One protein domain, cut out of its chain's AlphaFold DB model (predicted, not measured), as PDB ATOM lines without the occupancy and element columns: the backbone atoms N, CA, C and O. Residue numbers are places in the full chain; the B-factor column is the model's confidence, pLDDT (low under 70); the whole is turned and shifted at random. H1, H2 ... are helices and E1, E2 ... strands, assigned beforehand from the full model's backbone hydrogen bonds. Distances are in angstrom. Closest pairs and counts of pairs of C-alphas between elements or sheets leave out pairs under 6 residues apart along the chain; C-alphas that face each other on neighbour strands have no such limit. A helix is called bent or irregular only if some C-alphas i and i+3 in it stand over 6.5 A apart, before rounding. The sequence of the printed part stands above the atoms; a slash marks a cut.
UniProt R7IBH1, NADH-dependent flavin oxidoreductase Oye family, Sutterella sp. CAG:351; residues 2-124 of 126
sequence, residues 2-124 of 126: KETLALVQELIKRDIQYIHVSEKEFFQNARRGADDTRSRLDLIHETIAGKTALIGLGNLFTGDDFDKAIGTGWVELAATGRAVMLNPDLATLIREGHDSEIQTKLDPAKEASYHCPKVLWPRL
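Overview. This is residues 2 to 124 of the 126 residues of the protein "NADH-dependent flavin oxidoreductase Oye family" of Sutterella sp. CAG:351 (UniProt R7IBH1). A small parallel sheet of three strands, E1, E2 and E3, with H2 and H3 packed on it makes the body; H1 packs on H2 at one end of the long axis. At the other end the short helices H4, H5, H6 and H7 spread out in a loose extension with few contacts between them. The printed part has 123 residues, with seven named helices and three named strands in the order H1 E1 H2 E2 H3 E3 H4 H5 H6 H7, and its class is mostly helix. It is only just compact, close to loose, with a radius of gyration of the C-alphas of 16.4 A, and spans 47 by 31 by 31 A.

Arrangement. The sheet runs E1, residues 18 to 22, E2, residues 53 to 57, and E3, residues 77 to 79. E1 and E2 are parallel at 15 degrees, with N 19 and O 53 2.9 A apart, within hydrogen-bond range. E2 and E3 are parallel at 27 degrees, with N 56 and O 77 3.0 A apart, within hydrogen-bond range. H2, residues 40 to 48, is on the sheet at a height of 9.8 A and runs along the strands, at 7 degrees to E2 on the local plane; the closest C-alphas of H2 and E2, those of His 45 and Leu 54, are 6.6 A apart. H3, residues 63 to 71, is also on the sheet; its C-alpha closest to E3 is that of Phe 66, 6.5 A from that of Ala 78. E1, H2, E2 and E2, H3, E3 are strand-helix-strand units, each two parallel neighbour strands with a helix between, with right-handed crossovers. H2 and H3 on one face of the sheet make two layers, helices over strands. H1, residues 2 to 11, touches H2 at a steep tilt of 39 degrees, the same way, with the C-alphas of Leu 5 and Ile 44 closest at 6.5 A. H5, residues 90 to 96, is close to H3 but not clearly touching; the C-alphas of Gly 63 and Ile 94 are closest at 5.1 A. H4, residues 82 to 86, is close to H7, residues 118 to 123, but not clearly touching, with the C-alphas of Arg 82 and Arg 123 closest at 7.7 A. H6, residues 108 to 113, is apart from H5 and H7. Every O i to N i+4 pair is within hydrogen-bond range in H1, H2, H3, H4 and H5; H6 and H7 each have 0 of 2, but 2 of 3 O i to N i+3 pairs.

Along the chain. E1 is 12.9 A long and E2 13.3 A. H1 begins at C-alpha 2 (126.711, 179.446, 95.755) and is 14.4 A long; H2 is 12.3 A and H3 11.8 A. H6 and H7 are irregular: C-alphas 109 and 112 are 8.1 A apart, and 119 and 122 7.1 A. H7 ends at C-alpha 123 (144.259, 197.663, 81.153).

Size, cuts and confidence. The C-alphas of Lys 13 and Ala 109, the two farthest apart, are 49.5 A apart. The printed part has no cut. The links E1 to H2 and H5 to H6 are long, with 17 and 11 residues. The mean pLDDT of the printed part is 95.6, and no printed residue is under 70.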
ATOM      1  N   LYS A   2     128.108 179.922  95.744       98.06
ATOM      2  CA  LYS A   2     126.711 179.446  95.755       98.06
ATOM      3  C   LYS A   2     125.888 179.808  94.507       98.06
ATOM      4  O   LYS A   2     125.419 178.916  93.814       98.06
ATOM      5  N   GLU A   3     125.752 181.095  94.196       98.25
ATOM      6  CA  GLU A   3     124.954 181.565  93.055       98.25
ATOM      7  C   GLU A   3     125.603 181.213  91.709       98.25
ATOM      8  O   GLU A   3     124.915 180.825  90.772       98.25
ATOM      9  N   THR A   4     126.933 181.300  91.616       97.75
ATOM     10  CA  THR A   4     127.702 180.912  90.423       97.75
ATOM     11  C   THR A   4     127.535 179.429  90.107       97.75
ATOM     12  O   THR A   4     127.266 179.084  88.965       97.75
ATOM     13  N   LEU A   5     127.659 178.553  91.107       98.56
ATOM     14  CA  LEU A   5     127.526 177.110  90.918       98.56
ATOM     15  C   LEU A   5     126.085 176.738  90.552       98.56
ATOM     16  O   LEU A   5     125.883 175.936  89.647       98.56
ATOM     17  N   ALA A   6     125.086 177.382  91.168       98.56
ATOM     18  CA  ALA A   6     123.688 177.217  90.771       98.56
ATOM     19  C   ALA A   6     123.450 177.647  89.311       98.56
ATOM     20  O   ALA A   6     122.787 176.939  88.559       98.56
ATOM     21  N   LEU A   7     124.036 178.769  88.874       98.56
ATOM     22  CA  LEU A   7     123.969 179.191  87.473       98.56
ATOM     23  C   LEU A   7     124.627 178.164  86.543       98.56
ATOM     24  O   LEU A   7     124.036 177.806  85.529       98.56
ATOM     25  N   VAL A   8     125.819 177.666  86.884       98.44
ATOM     26  CA  VAL A   8     126.519 176.640  86.092       98.44
ATOM     27  C   VAL A   8     125.659 175.382  85.956       98.44
ATOM     28  O   VAL A   8     125.494 174.892  84.843       98.44
ATOM     29  N   GLN A   9     125.032 174.913  87.041       98.38
ATOM     30  CA  GLN A   9     124.121 173.760  87.015       98.38
ATOM     31  C   GLN A   9     122.940 173.943  86.054       98.38
ATOM     32  O   GLN A   9     122.504 172.972  85.436       98.38
ATOM     33  N   GLU A  10     122.421 175.164  85.903       98.44
ATOM     34  CA  GLU A  10     121.365 175.459  84.929       98.44
ATOM     35  C   GLU A  10     121.902 175.601  83.500       98.44
ATOM     36  O   GLU A  10     121.253 175.158  82.550       98.44
ATOM     37  N   LEU A  11     123.091 176.187  83.322       98.31
ATOM     38  CA  LEU A  11     123.713 176.365  82.008       98.31
ATOM     39  C   LEU A  11     124.052 175.026  81.348       98.31
ATOM     40  O   LEU A  11     123.730 174.840  80.178       98.31
ATOM     41  N   ILE A  12     124.606 174.070  82.100       98.00
ATOM     42  CA  ILE A  12     124.993 172.745  81.580       98.00
ATOM     43  C   ILE A  12     123.803 171.831  81.237       98.00
ATOM     44  O   ILE A  12     124.001 170.698  80.806       98.00
ATOM     45  N   LYS A  13     122.556 172.277  81.456       97.94
ATOM     46  CA  LYS A  13     121.353 171.601  80.931       97.94
ATOM     47  C   LYS A  13     121.096 171.942  79.464       97.94
ATOM     48  O   LYS A  13     120.293 171.276  78.817       97.94
ATOM     49  N   ARG A  14     121.719 173.009  78.962       97.00
ATOM     50  CA  ARG A  14     121.656 173.434  77.563       97.00
ATOM     51  C   ARG A  14     122.819 172.814  76.796       97.00
ATOM     52  O   ARG A  14     123.866 172.543  77.373       97.00
ATOM     53  N   ASP A  15     122.646 172.672  75.489       96.12
ATOM     54  CA  ASP A  15     123.688 172.183  74.583       96.12
ATOM     55  C   ASP A  15     124.693 173.300  74.232       96.12
ATOM     56  O   ASP A  15     124.721 173.830  73.119       96.12
ATOM     57  N   ILE A  16     125.452 173.742  75.238       97.56
ATOM     58  CA  ILE A  16     126.527 174.733  75.096       97.56
ATOM     59  C   ILE A  16     127.881 174.035  74.973       97.56
ATOM     60  O   ILE A  16     128.148 173.046  75.653       97.56
ATOM     61  N   GLN A  17     128.765 174.573  74.134       98.06
ATOM     62  CA  GLN A  17     130.052 173.934  73.827       98.06
ATOM     63  C   GLN A  17     131.142 174.244  74.859       98.06
ATOM     64  O   GLN A  17     132.065 173.448  75.016       98.06
ATOM     65  N   TYR A  18     131.043 175.380  75.556       98.38
ATOM     66  CA  TYR A  18     131.938 175.706  76.660       98.38
ATOM     67  C   TYR A  18     131.348 176.758  77.606       98.38
ATOM     68  O   TYR A  18     130.452 177.527  77.248       98.38
ATOM     69  N   ILE A  19     131.924 176.842  78.804       98.50
ATOM     70  CA  ILE A  19     131.778 177.965  79.731       98.50
ATOM     71  C   ILE A  19     133.130 178.671  79.820       98.50
ATOM     72  O   ILE A  19     134.156 178.038  80.035       98.50
ATOM     73  N   HIS A  20     133.140 179.992  79.650       98.31
ATOM     74  CA  HIS A  20     134.351 180.806  79.740       98.31
ATOM     75  C   HIS A  20     134.326 181.639  81.021       98.31
ATOM     76  O   HIS A  20     133.447 182.484  81.200       98.31
ATOM     77  N   VAL A  21     135.289 181.404  81.911       97.88
ATOM     78  CA  VAL A  21     135.357 182.038  83.230       97.88
ATOM     79  C   VAL A  21     136.545 182.987  83.279       97.88
ATOM     80  O   VAL A  21     137.705 182.575  83.297       97.88
ATOM     81  N   SER A  22     136.229 184.282  83.313       94.00
ATOM     82  CA  SER A  22     137.216 185.339  83.496       94.00
ATOM     83  C   SER A  22     137.418 185.642  84.971       94.00
ATOM     84  O   SER A  22     136.501 186.109  85.648       94.00
ATOM     85  N   GLU A  23     138.650 185.488  85.443       93.94
ATOM     86  CA  GLU A  23     139.044 185.827  86.806       93.94
ATOM     87  C   GLU A  23     140.140 186.896  86.827       93.94
ATOM     88  O   GLU A  23     140.786 187.185  85.818       93.94
ATOM     89  N   LYS A  24     140.363 187.516  87.994       91.25
ATOM     90  CA  LYS A  24     141.521 188.405  88.163       91.25
ATOM     91  C   LYS A  24     142.817 187.589  88.109       91.25
ATOM     92  O   LYS A  24     143.709 187.925  87.343       91.25
ATOM     93  N   GLU A  25     142.895 186.525  88.900       95.62
ATOM     94  CA  GLU A  25     144.018 185.579  88.963       95.62
ATOM     95  C   GLU A  25     143.451 184.171  88.766       95.62
ATOM     96  O   GLU A  25     142.392 183.889  89.326       95.62
ATOM     97  N   PHE A  26     144.138 183.310  88.015       97.88
ATOM     98  CA  PHE A  26     143.676 181.953  87.694       97.88
ATOM     99  C   PHE A  26     143.556 181.058  88.938       97.88
ATOM    100  O   PHE A  26     142.591 180.321  89.102       97.88
ATOM    101  N   PHE A  27     144.520 181.160  89.856       97.56
ATOM    102  CA  PHE A  27     144.605 180.321  91.058       97.56
ATOM    103  C   PHE A  27     143.861 180.918  92.261       97.56
ATOM    104  O   PHE A  27     144.249 180.711  93.409       97.56
ATOM    105  N   GLN A  28     142.830 181.735  92.028       96.69
ATOM    106  CA  GLN A  28     142.101 182.359  93.127       96.69
ATOM    107  C   GLN A  28     141.084 181.411  93.750       96.69
ATOM    108  O   GLN A  28     140.165 180.912  93.097       96.69
ATOM    109  N   ASN A  29     141.191 181.278  95.068       98.06
ATOM    110  CA  ASN A  29     140.226 180.532  95.848       98.06
ATOM    111  C   ASN A  29     138.854 181.205  95.903       98.06
ATOM    112  O   ASN A  29     138.698 182.429  95.761       98.06
ATOM    113  N   ALA A  30     137.838 180.386  96.159       97.31
ATOM    114  CA  ALA A  30     136.522 180.881  96.508       97.31
ATOM    115  C   ALA A  30     136.603 181.759  97.764       97.31
ATOM    116  O   ALA A  30     137.218 181.409  98.757       97.31
ATOM    117  N   ARG A  31     135.944 182.920  97.739       95.56
ATOM    118  CA  ARG A  31     135.884 183.803  98.921       95.56
ATOM    119  C   ARG A  31     134.738 183.470  99.874       95.56
ATOM    120  O   ARG A  31     134.755 183.900 101.017       95.56
ATOM    121  N   ARG A  32     133.666 182.863  99.350       96.12
ATOM    122  CA  ARG A  32     132.437 182.522 100.086       96.12
ATOM    123  C   ARG A  32     131.520 181.609  99.280       96.12
ATOM    124  O   ARG A  32     131.512 181.641  98.043       96.12
ATOM    125  N   GLY A  33     130.633 180.917  99.991       96.25
ATOM    126  CA  GLY A  33     129.538 180.137  99.410       96.25
ATOM    127  C   GLY A  33     129.988 178.856  98.705       96.25
ATOM    128  O   GLY A  33     129.278 178.401  97.819       96.25
ATOM    129  N   ALA A  34     131.181 178.367  99.033       96.25
ATOM    130  CA  ALA A  34     131.749 177.048  98.762       96.25
ATOM    131  C   ALA A  34     132.964 176.892  99.704       96.25
ATOM    132  O   ALA A  34     133.205 177.794 100.511       96.25
ATOM    133  N   ASP A  35     133.705 175.794  99.586       96.00
ATOM    134  CA  ASP A  35     135.001 175.616 100.246       96.00
ATOM    135  C   ASP A  35     135.978 176.729  99.820       96.00
ATOM    136  O   ASP A  35     136.302 176.857  98.639       96.00
ATOM    137  N   ASP A  36     136.399 177.567 100.768       96.38
ATOM    138  CA  ASP A  36     137.277 178.719 100.535       96.38
ATOM    139  C   ASP A  36     138.770 178.354 100.475       96.38
ATOM    140  O   ASP A  36     139.617 179.200 100.169       96.38
ATOM    141  N   THR A  37     139.099 177.079 100.678       97.38
ATOM    142  CA  THR A  37     140.446 176.539 100.463       97.38
ATOM    143  C   THR A  37     140.683 176.106  99.015       97.38
ATOM    144  O   THR A  37     141.834 175.930  98.612       97.38
ATOM    145  N   ARG A  38     139.617 176.001  98.211       97.94
ATOM    146  CA  ARG A  38     139.654 175.522  96.823       97.94
ATOM    147  C   ARG A  38     139.556 176.647  95.798       97.94
ATOM    148  O   ARG A  38     138.890 177.665  96.015       97.94
ATOM    149  N   SER A  39     140.180 176.420  94.641       98.12
ATOM    150  CA  SER A  39     140.092 177.295  93.469       98.12
ATOM    151  C   SER A  39     138.653 177.400  92.962       98.12
ATOM    152  O   SER A  39     137.887 176.436  92.981       98.12
ATOM    153  N   ARG A  40     138.264 178.578  92.465       98.31
ATOM    154  CA  ARG A  40     136.945 178.753  91.835       98.31
ATOM    155  C   ARG A  40     136.813 177.940  90.552       98.31
ATOM    156  O   ARG A  40     135.734 177.407  90.314       98.31
ATOM    157  N   LEU A  41     137.882 177.836  89.758       98.50
ATOM    158  CA  LEU A  41     137.883 177.047  88.524       98.50
ATOM    159  C   LEU A  41     137.743 175.552  88.822       98.50
ATOM    160  O   LEU A  41     136.945 174.900  88.165       98.50
ATOM    161  N   ASP A  42     138.406 175.052  89.868       98.62
ATOM    162  CA  ASP A  42     138.244 173.677  90.369       98.62
ATOM    163  C   ASP A  42     136.777 173.382  90.740       98.62
ATOM    164  O   ASP A  42     136.147 172.473  90.201       98.62
ATOM    165  N   LEU A  43     136.174 174.229  91.580       98.69
ATOM    166  CA  LEU A  43     134.771 174.083  91.992       98.69
ATOM    167  C   LEU A  43     133.786 174.144  90.810       98.69
ATOM    168  O   LEU A  43     132.764 173.451  90.801       98.69
ATOM    169  N   ILE A  44     134.059 174.999  89.819       98.62
ATOM    170  CA  ILE A  44     133.237 175.112  88.608       98.62
ATOM    171  C   ILE A  44     133.416 173.872  87.727       98.62
ATOM    172  O   ILE A  44     132.414 173.336  87.257       98.62
ATOM    173  N   HIS A  45     134.646 173.399  87.539       98.62
ATOM    174  CA  HIS A  45     134.959 172.197  86.772       98.62
ATOM    175  C   HIS A  45     134.262 170.961  87.352       98.62
ATOM    176  O   HIS A  45     133.554 170.254  86.633       98.62
ATOM    177  N   GLU A  46     134.346 170.771  88.674       98.56
ATOM    178  CA  GLU A  46     133.617 169.715  89.385       98.56
ATOM    179  C   GLU A  46     132.104 169.806  89.127       98.56
ATOM    180  O   GLU A  46     131.447 168.802  88.857       98.56
ATOM    181  N   THR A  47     131.546 171.020  89.147       98.50
ATOM    182  CA  THR A  47     130.110 171.242  88.908       98.50
ATOM    183  C   THR A  47     129.701 170.953  87.460       98.50
ATOM    184  O   THR A  47     128.585 170.484  87.220       98.50
ATOM    185  N   ILE A  48     130.578 171.224  86.490       98.56
ATOM    186  CA  ILE A  48     130.353 170.918  85.071       98.56
ATOM    187  C   ILE A  48     130.325 169.402  84.835       98.56
ATOM    188  O   ILE A  48     129.561 168.939  83.983       98.56
ATOM    189  N   ALA A  49     131.118 168.641  85.597       97.75
ATOM    190  CA  ALA A  49     131.160 167.179  85.558       97.75
ATOM    191  C   ALA A  49     131.319 166.620  84.127       97.75
ATOM    192  O   ALA A  49     130.626 165.684  83.727       97.75
ATOM    193  N   GLY A  50     132.188 167.253  83.331       97.12
ATOM    194  CA  GLY A  50     132.517 166.838  81.963       97.12
ATOM    195  C   GLY A  50     131.417 167.038  80.911       97.12
ATOM    196  O   GLY A  50     131.578 166.584  79.782       97.12
ATOM    197  N   LYS A  51     130.296 167.703  81.230       97.88
ATOM    198  CA  LYS A  51     129.202 167.920  80.260       97.88
ATOM    199  C   LYS A  51     129.537 168.920  79.152       97.88
ATOM    200  O   LYS A  51     128.905 168.897  78.103       97.88
ATOM    201  N   THR A  52     130.469 169.829  79.407       98.06
ATOM    202  CA  THR A  52     130.941 170.846  78.463       98.06
ATOM    203  C   THR A  52     132.359 171.261  78.849       98.06
ATOM    204  O   THR A  52     132.795 170.951  79.956       98.06
ATOM    205  N   ALA A  53     133.088 171.946  77.970       98.25
ATOM    206  CA  ALA A  53     134.442 172.399  78.282       98.25
ATOM    207  C   ALA A  53     134.435 173.644  79.186       98.25
ATOM    208  O   ALA A  53     133.585 174.531  79.058       98.25
ATOM    209  N   LEU A  54     135.424 173.757  80.067       98.69
ATOM    210  CA  LEU A  54     135.724 174.956  80.834       98.69
ATOM    211  C   LEU A  54     136.951 175.655  80.244       98.69
ATOM    212  O   LEU A  54     138.043 175.091  80.167       98.69
ATOM    213  N   ILE A  55     136.770 176.921  79.868       98.62
ATOM    214  CA  ILE A  55     137.863 177.826  79.510       98.62
ATOM    215  C   ILE A  55     138.136 178.735  80.705       98.62
ATOM    216  O   ILE A  55     137.269 179.526  81.084       98.62
ATOM    217  N   GLY A  56     139.332 178.647  81.285       98.00
ATOM    218  CA  GLY A  56     139.739 179.489  82.412       98.00
ATOM    219  C   GLY A  56     140.823 180.490  82.039       98.00
ATOM    220  O   GLY A  56     141.728 180.194  81.259       98.00
ATOM    221  N   LEU A  57     140.756 181.683  82.627       97.19
ATOM    222  CA  LEU A  57     141.822 182.677  82.528       97.19
ATOM    223  C   LEU A  57     141.969 183.509  83.804       97.19
ATOM    224  O   LEU A  57     141.023 183.703  84.567       97.19
ATOM    225  N   GLY A  58     143.152 184.094  83.963       95.88
ATOM    226  CA  GLY A  58     143.417 185.112  84.972       95.88
ATOM    227  C   GLY A  58     144.911 185.315  85.178       95.88
ATOM    228  O   GLY A  58     145.548 184.490  85.818       95.88
ATOM    229  N   ASN A  59     145.460 186.423  84.670       94.31
ATOM    230  CA  ASN A  59     146.882 186.780  84.828       94.31
ATOM    231  C   ASN A  59     147.890 185.705  84.352       94.31
ATOM    232  O   ASN A  59     148.980 185.621  84.898       94.31
ATOM    233  N   LEU A  60     147.560 184.921  83.321       96.50
ATOM    234  CA  LEU A  60     148.509 183.996  82.687       96.50
ATOM    235  C   LEU A  60     149.295 184.726  81.587       96.50
ATOM    236  O   LEU A  60     148.667 185.370  80.732       96.50
ATOM    237  N   PHE A  61     150.627 184.638  81.606       95.75
ATOM    238  CA  PHE A  61     151.493 185.299  80.628       95.75
ATOM    239  C   PHE A  61     152.450 184.356  79.916       95.75
ATOM    240  O   PHE A  61     152.532 184.430  78.694       95.75
ATOM    241  N   THR A  62     153.167 183.513  80.649       96.69
ATOM    242  CA  THR A  62     154.259 182.701  80.094       96.69
ATOM    243  C   THR A  62     153.814 181.270  79.806       96.69
ATOM    244  O   THR A  62     152.784 180.834  80.321       96.69
ATOM    245  N   GLY A  63     154.582 180.521  79.011       96.38
ATOM    246  CA  GLY A  63     154.387 179.081  78.832       96.38
ATOM    247  C   GLY A  63     154.323 178.349  80.173       96.38
ATOM    248  O   GLY A  63     153.364 177.623  80.418       96.38
ATOM    249  N   ASP A  64     155.227 178.673  81.103       96.06
ATOM    250  CA  ASP A  64     155.206 178.157  82.482       96.06
ATOM    251  C   ASP A  64     153.871 178.398  83.221       96.06
ATOM    252  O   ASP A  64     153.431 177.561  84.016       96.06
ATOM    253  N   ASP A  65     153.231 179.555  83.019       96.69
ATOM    254  CA  ASP A  65     151.925 179.846  83.621       96.69
ATOM    255  C   ASP A  65     150.841 178.942  83.028       96.69
ATOM    256  O   ASP A  65     149.997 178.419  83.762       96.69
ATOM    257  N   PHE A  66     150.864 178.748  81.706       97.12
ATOM    258  CA  PHE A  66     149.929 177.871  81.002       97.12
ATOM    259  C   PHE A  66     150.128 176.404  81.377       97.12
ATOM    260  O   PHE A  66     149.140 175.726  81.651       97.12
ATOM    261  N   ASP A  67     151.369 175.937  81.481       96.38
ATOM    262  CA  ASP A  67     151.688 174.572  81.900       96.38
ATOM    263  C   ASP A  67     151.183 174.299  83.317       96.38
ATOM    264  O   ASP A  67     150.531 173.282  83.565       96.38
ATOM    265  N   LYS A  68     151.387 175.242  84.250       97.56
ATOM    266  CA  LYS A  68     150.820 175.147  85.606       97.56
ATOM    267  C   LYS A  68     149.296 175.140  85.580       97.56
ATOM    268  O   LYS A  68     148.690 174.345  86.291       97.56
ATOM    269  N   ALA A  69     148.678 176.019  84.791       97.94
ATOM    270  CA  ALA A  69     147.227 176.143  84.697       97.94
ATOM    271  C   ALA A  69     146.576 174.866  84.141       97.94
ATOM    272  O   ALA A  69     145.656 174.331  84.758       97.94
ATOM    273  N   ILE A  70     147.080 174.345  83.022       97.12
ATOM    274  CA  ILE A  70     146.601 173.104  82.396       97.12
ATOM    275  C   ILE A  70     146.908 171.894  83.284       97.12
ATOM    276  O   ILE A  70     146.049 171.034  83.472       97.12
ATOM    277  N   GLY A  71     148.092 171.857  83.904       98.19
ATOM    278  CA  GLY A  71     148.516 170.786  84.806       98.19
ATOM    279  C   GLY A  71     147.637 170.610  86.049       98.19
ATOM    280  O   GLY A  71     147.681 169.555  86.676       98.19
ATOM    281  N   THR A  72     146.800 171.599  86.392       98.12
ATOM    282  CA  THR A  72     145.795 171.451  87.460       98.12
ATOM    283  C   THR A  72     144.683 170.457  87.121       98.12
ATOM    284  O   THR A  72     144.055 169.917  88.030       98.12
ATOM    285  N   GLY A  73     144.401 170.250  85.830       98.00
ATOM    286  CA  GLY A  73     143.231 169.509  85.365       98.00
ATOM    287  C   GLY A  73     141.896 170.233  85.568       98.00
ATOM    288  O   GLY A  73     140.855 169.631  85.346       98.00
ATOM    289  N   TRP A  74     141.888 171.506  85.984       98.25
ATOM    290  CA  TRP A  74     140.648 172.256  86.226       98.25
ATOM    291  C   TRP A  74     140.021 172.818  84.953       98.25
ATOM    292  O   TRP A  74     138.883 173.262  84.987       98.25
ATOM    293  N   VAL A  75     140.757 172.891  83.846       98.62
ATOM    294  CA  VAL A  75     140.281 173.511  82.604       98.62
ATOM    295  C   VAL A  75     140.737 172.699  81.402       98.62
ATOM    296  O   VAL A  75     141.874 172.233  81.358       98.62
ATOM    297  N   GLU A  76     139.875 172.580  80.399       98.12
ATOM    298  CA  GLU A  76     140.227 171.987  79.107       98.12
ATOM    299  C   GLU A  76     141.035 172.963  78.247       98.12
ATOM    300  O   GLU A  76     141.824 172.548  77.399       98.12
ATOM    301  N   LEU A  77     140.831 174.269  78.448       97.94
ATOM    302  CA  LEU A  77     141.535 175.331  77.736       97.94
ATOM    303  C   LEU A  77     141.908 176.456  78.706       97.94
ATOM    304  O   LEU A  77     141.065 176.988  79.433       97.94
ATOM    305  N   ALA A  78     143.168 176.873  78.664       97.50
ATOM    306  CA  ALA A  78     143.635 178.078  79.333       97.50
ATOM    307  C   ALA A  78     143.697 179.235  78.327       97.50
ATOM    308  O   ALA A  78     144.104 179.058  77.178       97.50
ATOM    309  N   ALA A  79     143.278 180.426  78.749       96.88
ATOM    310  CA  ALA A  79     143.237 181.606  77.892       96.88
ATOM    311  C   ALA A  79     143.941 182.808  78.530       96.88
ATOM    312  O   ALA A  79     144.111 182.904  79.747       96.88
ATOM    313  N   THR A  80     144.318 183.775  77.697       95.38
ATOM    314  CA  THR A  80     144.824 185.076  78.140       95.38
ATOM    315  C   THR A  80     144.407 186.164  77.162       95.38
ATOM    316  O   THR A  80     144.279 185.930  75.964       95.38
ATOM    317  N   GLY A  81     144.194 187.370  77.684       91.81
ATOM    318  CA  GLY A  81     143.986 188.567  76.867       91.81
ATOM    319  C   GLY A  81     145.162 189.532  76.965       91.81
ATOM    320  O   GLY A  81     145.693 189.986  75.957       91.81
ATOM    321  N   ARG A  82     145.604 189.838  78.192       92.06
ATOM    322  CA  ARG A  82     146.659 190.836  78.439       92.06
ATOM    323  C   ARG A  82     148.018 190.426  77.897       92.06
ATOM    324  O   ARG A  82     148.720 191.292  77.389       92.06
ATOM    325  N   ALA A  83     148.361 189.143  77.951       94.25
ATOM    326  CA  ALA A  83     149.630 188.682  77.409       94.25
ATOM    327  C   ALA A  83     149.672 188.803  75.879       94.25
ATOM    328  O   ALA A  83     150.668 189.278  75.353       94.25
ATOM    329  N   VAL A  84     148.572 188.492  75.177       93.19
ATOM    330  CA  VAL A  84     148.470 188.676  73.714       93.19
ATOM    331  C   VAL A  84     148.526 190.156  73.329       93.19
ATOM    332  O   VAL A  84     149.143 190.511  72.334       93.19
ATOM    333  N   MET A  85     147.932 191.047  74.132       91.94
ATOM    334  CA  MET A  85     148.021 192.492  73.876       91.94
ATOM    335  C   MET A  85     149.445 193.057  74.025       91.94
ATOM    336  O   MET A  85     149.739 194.086  73.424       91.94
ATOM    337  N   LEU A  86     150.306 192.422  74.829       93.94
ATOM    338  CA  LEU A  86     151.727 192.777  74.956       93.94
ATOM    339  C   LEU A  86     152.631 191.996  73.989       93.94
ATOM    340  O   LEU A  86     153.735 192.440  73.691       93.94
ATOM    341  N   ASN A  87     152.178 190.838  73.511       94.31
ATOM    342  CA  ASN A  87     152.954 189.910  72.693       94.31
ATOM    343  C   ASN A  87     152.040 189.361  71.585       94.31
ATOM    344  O   ASN A  87     151.407 188.317  71.767       94.31
ATOM    345  N   PRO A  88     151.906 190.062  70.445       92.62
ATOM    346  CA  PRO A  88     151.048 189.619  69.340       92.62
ATOM    347  C   PRO A  88     151.404 188.225  68.795       92.62
ATOM    348  O   PRO A  88     150.556 187.543  68.223       92.62
ATOM    349  N   ASP A  89     152.645 187.794  69.003       94.31
ATOM    350  CA  ASP A  89     153.238 186.511  68.637       94.31
ATOM    351  C   ASP A  89     153.346 185.523  69.815       94.31
ATOM    352  O   ASP A  89     154.038 184.513  69.704       94.31
ATOM    353  N   LEU A  90     152.626 185.757  70.924       96.00
ATOM    354  CA  LEU A  90     152.702 184.955  72.155       96.00
ATOM    355  C   LEU A  90     152.688 183.439  71.913       96.00
ATOM    356  O   LEU A  90     153.483 182.707  72.490       96.00
ATOM    357  N   ALA A  91     151.778 182.961  71.060       95.44
ATOM    358  CA  ALA A  91     151.642 181.532  70.788       95.44
ATOM    359  C   ALA A  91     152.895 180.941  70.118       95.44
ATOM    360  O   ALA A  91     153.247 179.794  70.382       95.44
ATOM    361  N   THR A  92     153.566 181.721  69.267       97.06
ATOM    362  CA  THR A  92     154.840 181.350  68.644       97.06
ATOM    363  C   THR A  92     155.937 181.289  69.701       97.06
ATOM    364  O   THR A  92     156.598 180.260  69.799       97.06
ATOM    365  N   LEU A  93     156.057 182.329  70.538       97.19
ATOM    366  CA  LEU A  93     157.057 182.391  71.610       97.19
ATOM    367  C   LEU A  93     156.946 181.192  72.559       97.19
ATOM    368  O   LEU A  93     157.941 180.517  72.804       97.19
ATOM    369  N   ILE A  94     155.732 180.873  73.021       96.50
ATOM    370  CA  ILE A  94     155.489 179.724  73.907       96.50
ATOM    371  C   ILE A  94     155.836 178.409  73.199       96.50
ATOM    372  O   ILE A  94     156.558 177.579  73.745       96.50
ATOM    373  N   ARG A  95     155.350 178.210  71.966       96.06
ATOM    374  CA  ARG A  95     155.584 176.968  71.207       96.06
ATOM    375  C   ARG A  95     157.071 176.698  70.975       96.06
ATOM    376  O   ARG A  95     157.476 175.540  70.922       96.06
ATOM    377  N   GLU A  96     157.857 177.748  70.782       97.06
ATOM    378  CA  GLU A  96     159.286 177.667  70.478       97.06
ATOM    379  C   GLU A  96     160.171 177.759  71.736       97.06
ATOM    380  O   GLU A  96     161.388 177.625  71.639       97.06
ATOM    381  N   GLY A  97     159.575 177.903  72.927       95.00
ATOM    382  CA  GLY A  97     160.296 177.927  74.203       95.00
ATOM    383  C   GLY A  97     160.986 179.259  74.515       95.00
ATOM    384  O   GLY A  97     161.894 179.304  75.343       95.00
ATOM    385  N   HIS A  98     160.555 180.351  73.883       96.81
ATOM    386  CA  HIS A  98     161.083 181.707  74.063       96.81
ATOM    387  C   HIS A  98     160.398 182.464  75.214       96.81
ATOM    388  O   HIS A  98     160.141 183.665  75.128       96.81
ATOM    389  N   ASP A  99     160.116 181.784  76.328       94.25
ATOM    390  CA  ASP A  99     159.405 182.362  77.478       94.25
ATOM    391  C   ASP A  99     160.104 183.601  78.062       94.25
ATOM    392  O   ASP A  99     159.448 184.535  78.523       94.25
ATOM    393  N   SER A 100     161.439 183.662  77.987       95.25
ATOM    394  CA  SER A 100     162.234 184.815  78.434       95.25
ATOM    395  C   SER A 100     161.999 186.094  77.626       95.25
ATOM    396  O   SER A 100     162.377 187.177  78.072       95.25
ATOM    397  N   GLU A 101     161.421 185.978  76.431       95.00
ATOM    398  CA  GLU A 101     161.133 187.105  75.539       95.00
ATOM    399  C   GLU A 101     159.712 187.658  75.750       95.00
ATOM    400  O   GLU A 101     159.406 188.767  75.301       95.00
ATOM    401  N   ILE A 102     158.864 186.932  76.490       95.81
ATOM    402  CA  ILE A 102     157.479 187.318  76.769       95.81
ATOM    403  C   ILE A 102     157.446 188.525  77.706       95.81
ATOM    404  O   ILE A 102     157.886 188.500  78.858       95.81
ATOM    405  N   GLN A 103     156.830 189.599  77.228       94.94
ATOM    406  CA  GLN A 103     156.604 190.805  78.002       94.94
ATOM    407  C   GLN A 103     155.414 190.617  78.938       94.94
ATOM    408  O   GLN A 103     154.278 190.404  78.507       94.94
ATOM    409  N   THR A 104     155.668 190.743  80.236       94.88
ATOM    410  CA  THR A 104     154.644 190.640  81.287       94.88
ATOM    411  C   THR A 104     154.151 192.003  81.769       94.88
ATOM    412  O   THR A 104     153.190 192.077  82.535       94.88
ATOM    413  N   LYS A 105     154.788 193.085  81.307       94.19
ATOM    414  CA  LYS A 105     154.477 194.481  81.622       94.19
ATOM    415  C   LYS A 105     154.614 195.360  80.391       94.19
ATOM    416  O   LYS A 105     155.373 195.042  79.479       94.19
ATOM    417  N   LEU A 106     153.874 196.459  80.395       92.81
ATOM    418  CA  LEU A 106     153.966 197.499  79.389       92.81
ATOM    419  C   LEU A 106     155.334 198.188  79.477       92.81
ATOM    420  O   LEU A 106     155.682 198.776  80.495       92.81
ATOM    421  N   ASP A 107     156.071 198.159  78.378       92.19
ATOM    422  CA  ASP A 107     157.301 198.905  78.157       92.19
ATOM    423  C   ASP A 107     157.010 200.034  77.151       92.19
ATOM    424  O   ASP A 107     156.837 199.776  75.956       92.19
ATOM    425  N   PRO A 108     156.950 201.304  77.595       87.31
ATOM    426  CA  PRO A 108     156.713 202.435  76.703       87.31
ATOM    427  C   PRO A 108     157.734 202.549  75.562       87.31
ATOM    428  O   PRO A 108     157.402 203.087  74.508       87.31
ATOM    429  N   ALA A 109     158.953 202.018  75.727       90.62
ATOM    430  CA  ALA A 109     159.957 202.005  74.665       90.62
ATOM    431  C   ALA A 109     159.590 201.045  73.517       90.62
ATOM    432  O   ALA A 109     160.099 201.190  72.406       90.62
ATOM    433  N   LYS A 110     158.679 200.097  73.764       87.81
ATOM    434  CA  LYS A 110     158.185 199.103  72.802       87.81
ATOM    435  C   LYS A 110     156.779 199.410  72.277       87.81
ATOM    436  O   LYS A 110     156.149 198.551  71.673       87.81
ATOM    437  N   GLU A 111     156.303 200.652  72.429       86.50
ATOM    438  CA  GLU A 111     154.982 201.112  71.962       86.50
ATOM    439  C   GLU A 111     154.612 200.588  70.563       86.50
ATOM    440  O   GLU A 111     153.508 200.080  70.351       86.50
ATOM    441  N   ALA A 112     155.547 200.702  69.618       86.56
ATOM    442  CA  ALA A 112     155.324 200.354  68.221       86.56
ATOM    443  C   ALA A 112     155.116 198.847  67.981       86.56
ATOM    444  O   ALA A 112     154.504 198.492  66.976       86.56
ATOM    445  N   SER A 113     155.588 197.966  68.874       87.19
ATOM    446  CA  SER A 113     155.513 196.509  68.682       87.19
ATOM    447  C   SER A 113     154.237 195.876  69.233       87.19
ATOM    448  O   SER A 113     153.943 194.732  68.908       87.19
ATOM    449  N   TYR A 114     153.469 196.575  70.073       88.31
ATOM    450  CA  TYR A 114     152.275 195.986  70.692       88.31
ATOM    451  C   TYR A 114     151.087 195.860  69.750       88.31
ATOM    452  O   TYR A 114     150.176 195.083  70.022       88.31
ATOM    453  N   HIS A 115     151.037 196.668  68.683       86.31
ATOM    454  CA  HIS A 115     149.864 196.778  67.807       86.31
ATOM    455  C   HIS A 115     148.538 196.974  68.589       86.31
ATOM    456  O   HIS A 115     147.454 196.644  68.110       86.31
ATOM    457  N   CYS A 116     148.624 197.528  69.807       86.38
ATOM    458  CA  CYS A 116     147.533 197.644  70.767       86.38
ATOM    459  C   CYS A 116     147.067 199.108  70.862       86.38
ATOM    460  O   CYS A 116     147.878 199.982  71.188       86.38
ATOM    461  N   PRO A 117     145.777 199.409  70.616       89.19
ATOM    462  CA  PRO A 117     145.248 200.766  70.726       89.19
ATOM    463  C   PRO A 117     145.509 201.400  72.100       89.19
ATOM    464  O   PRO A 117     145.210 200.795  73.130       89.19
ATOM    465  N   LYS A 118     145.962 202.664  72.129       89.50
ATOM    466  CA  LYS A 118     146.291 203.394  73.377       89.50
ATOM    467  C   LYS A 118     145.165 203.423  74.413       89.50
ATOM    468  O   LYS A 118     145.430 203.445  75.609       89.50
ATOM    469  N   VAL A 119     143.905 203.368  73.976       92.62
ATOM    470  CA  VAL A 119     142.738 203.304  74.875       92.62
ATOM    471  C   VAL A 119     142.726 202.049  75.763       92.62
ATOM    472  O   VAL A 119     142.137 202.066  76.843       92.62
ATOM    473  N   LEU A 120     143.389 200.968  75.341       90.12
ATOM    474  CA  LEU A 120     143.485 199.716  76.095       90.12
ATOM    475  C   LEU A 120     144.693 199.669  77.035       90.12
ATOM    476  O   LEU A 120     144.726 198.827  77.928       90.12
ATOM    477  N   TRP A 121     145.652 200.585  76.900       90.50
ATOM    478  CA  TRP A 121     146.884 200.578  77.692       90.50
ATOM    479  C   TRP A 121     146.674 200.654  79.208       90.50
ATOM    480  O   TRP A 121     147.366 199.929  79.920       90.50
ATOM    481  N   PRO A 122     145.684 201.401  79.741       91.56
ATOM    482  CA  PRO A 122     145.381 201.373  81.175       91.56
ATOM    483  C   PRO A 122     144.919 200.003  81.699       91.56
ATOM    484  O   PRO A 122     144.780 199.818  82.905       91.56
ATOM    485  N   ARG A 123     144.613 199.049  80.808       88.12
ATOM    486  CA  ARG A 123     144.259 197.663  81.153       88.12
ATOM    487  C   ARG A 123     145.458 196.722  81.098       88.12
ATOM    488  O   ARG A 123     145.320 195.578  81.525       88.12
ATOM    489  N   LEU A 124     146.598 197.166  80.574       89.50
ATOM    490  CA  LEU A 124     147.818 196.372  80.519       89.50
ATOM    491  C   LEU A 124     148.536 196.416  81.874       89.50
ATOM    492  O   LEU A 124     148.417 197.407  82.602       89.50
TER     493      LEU A 124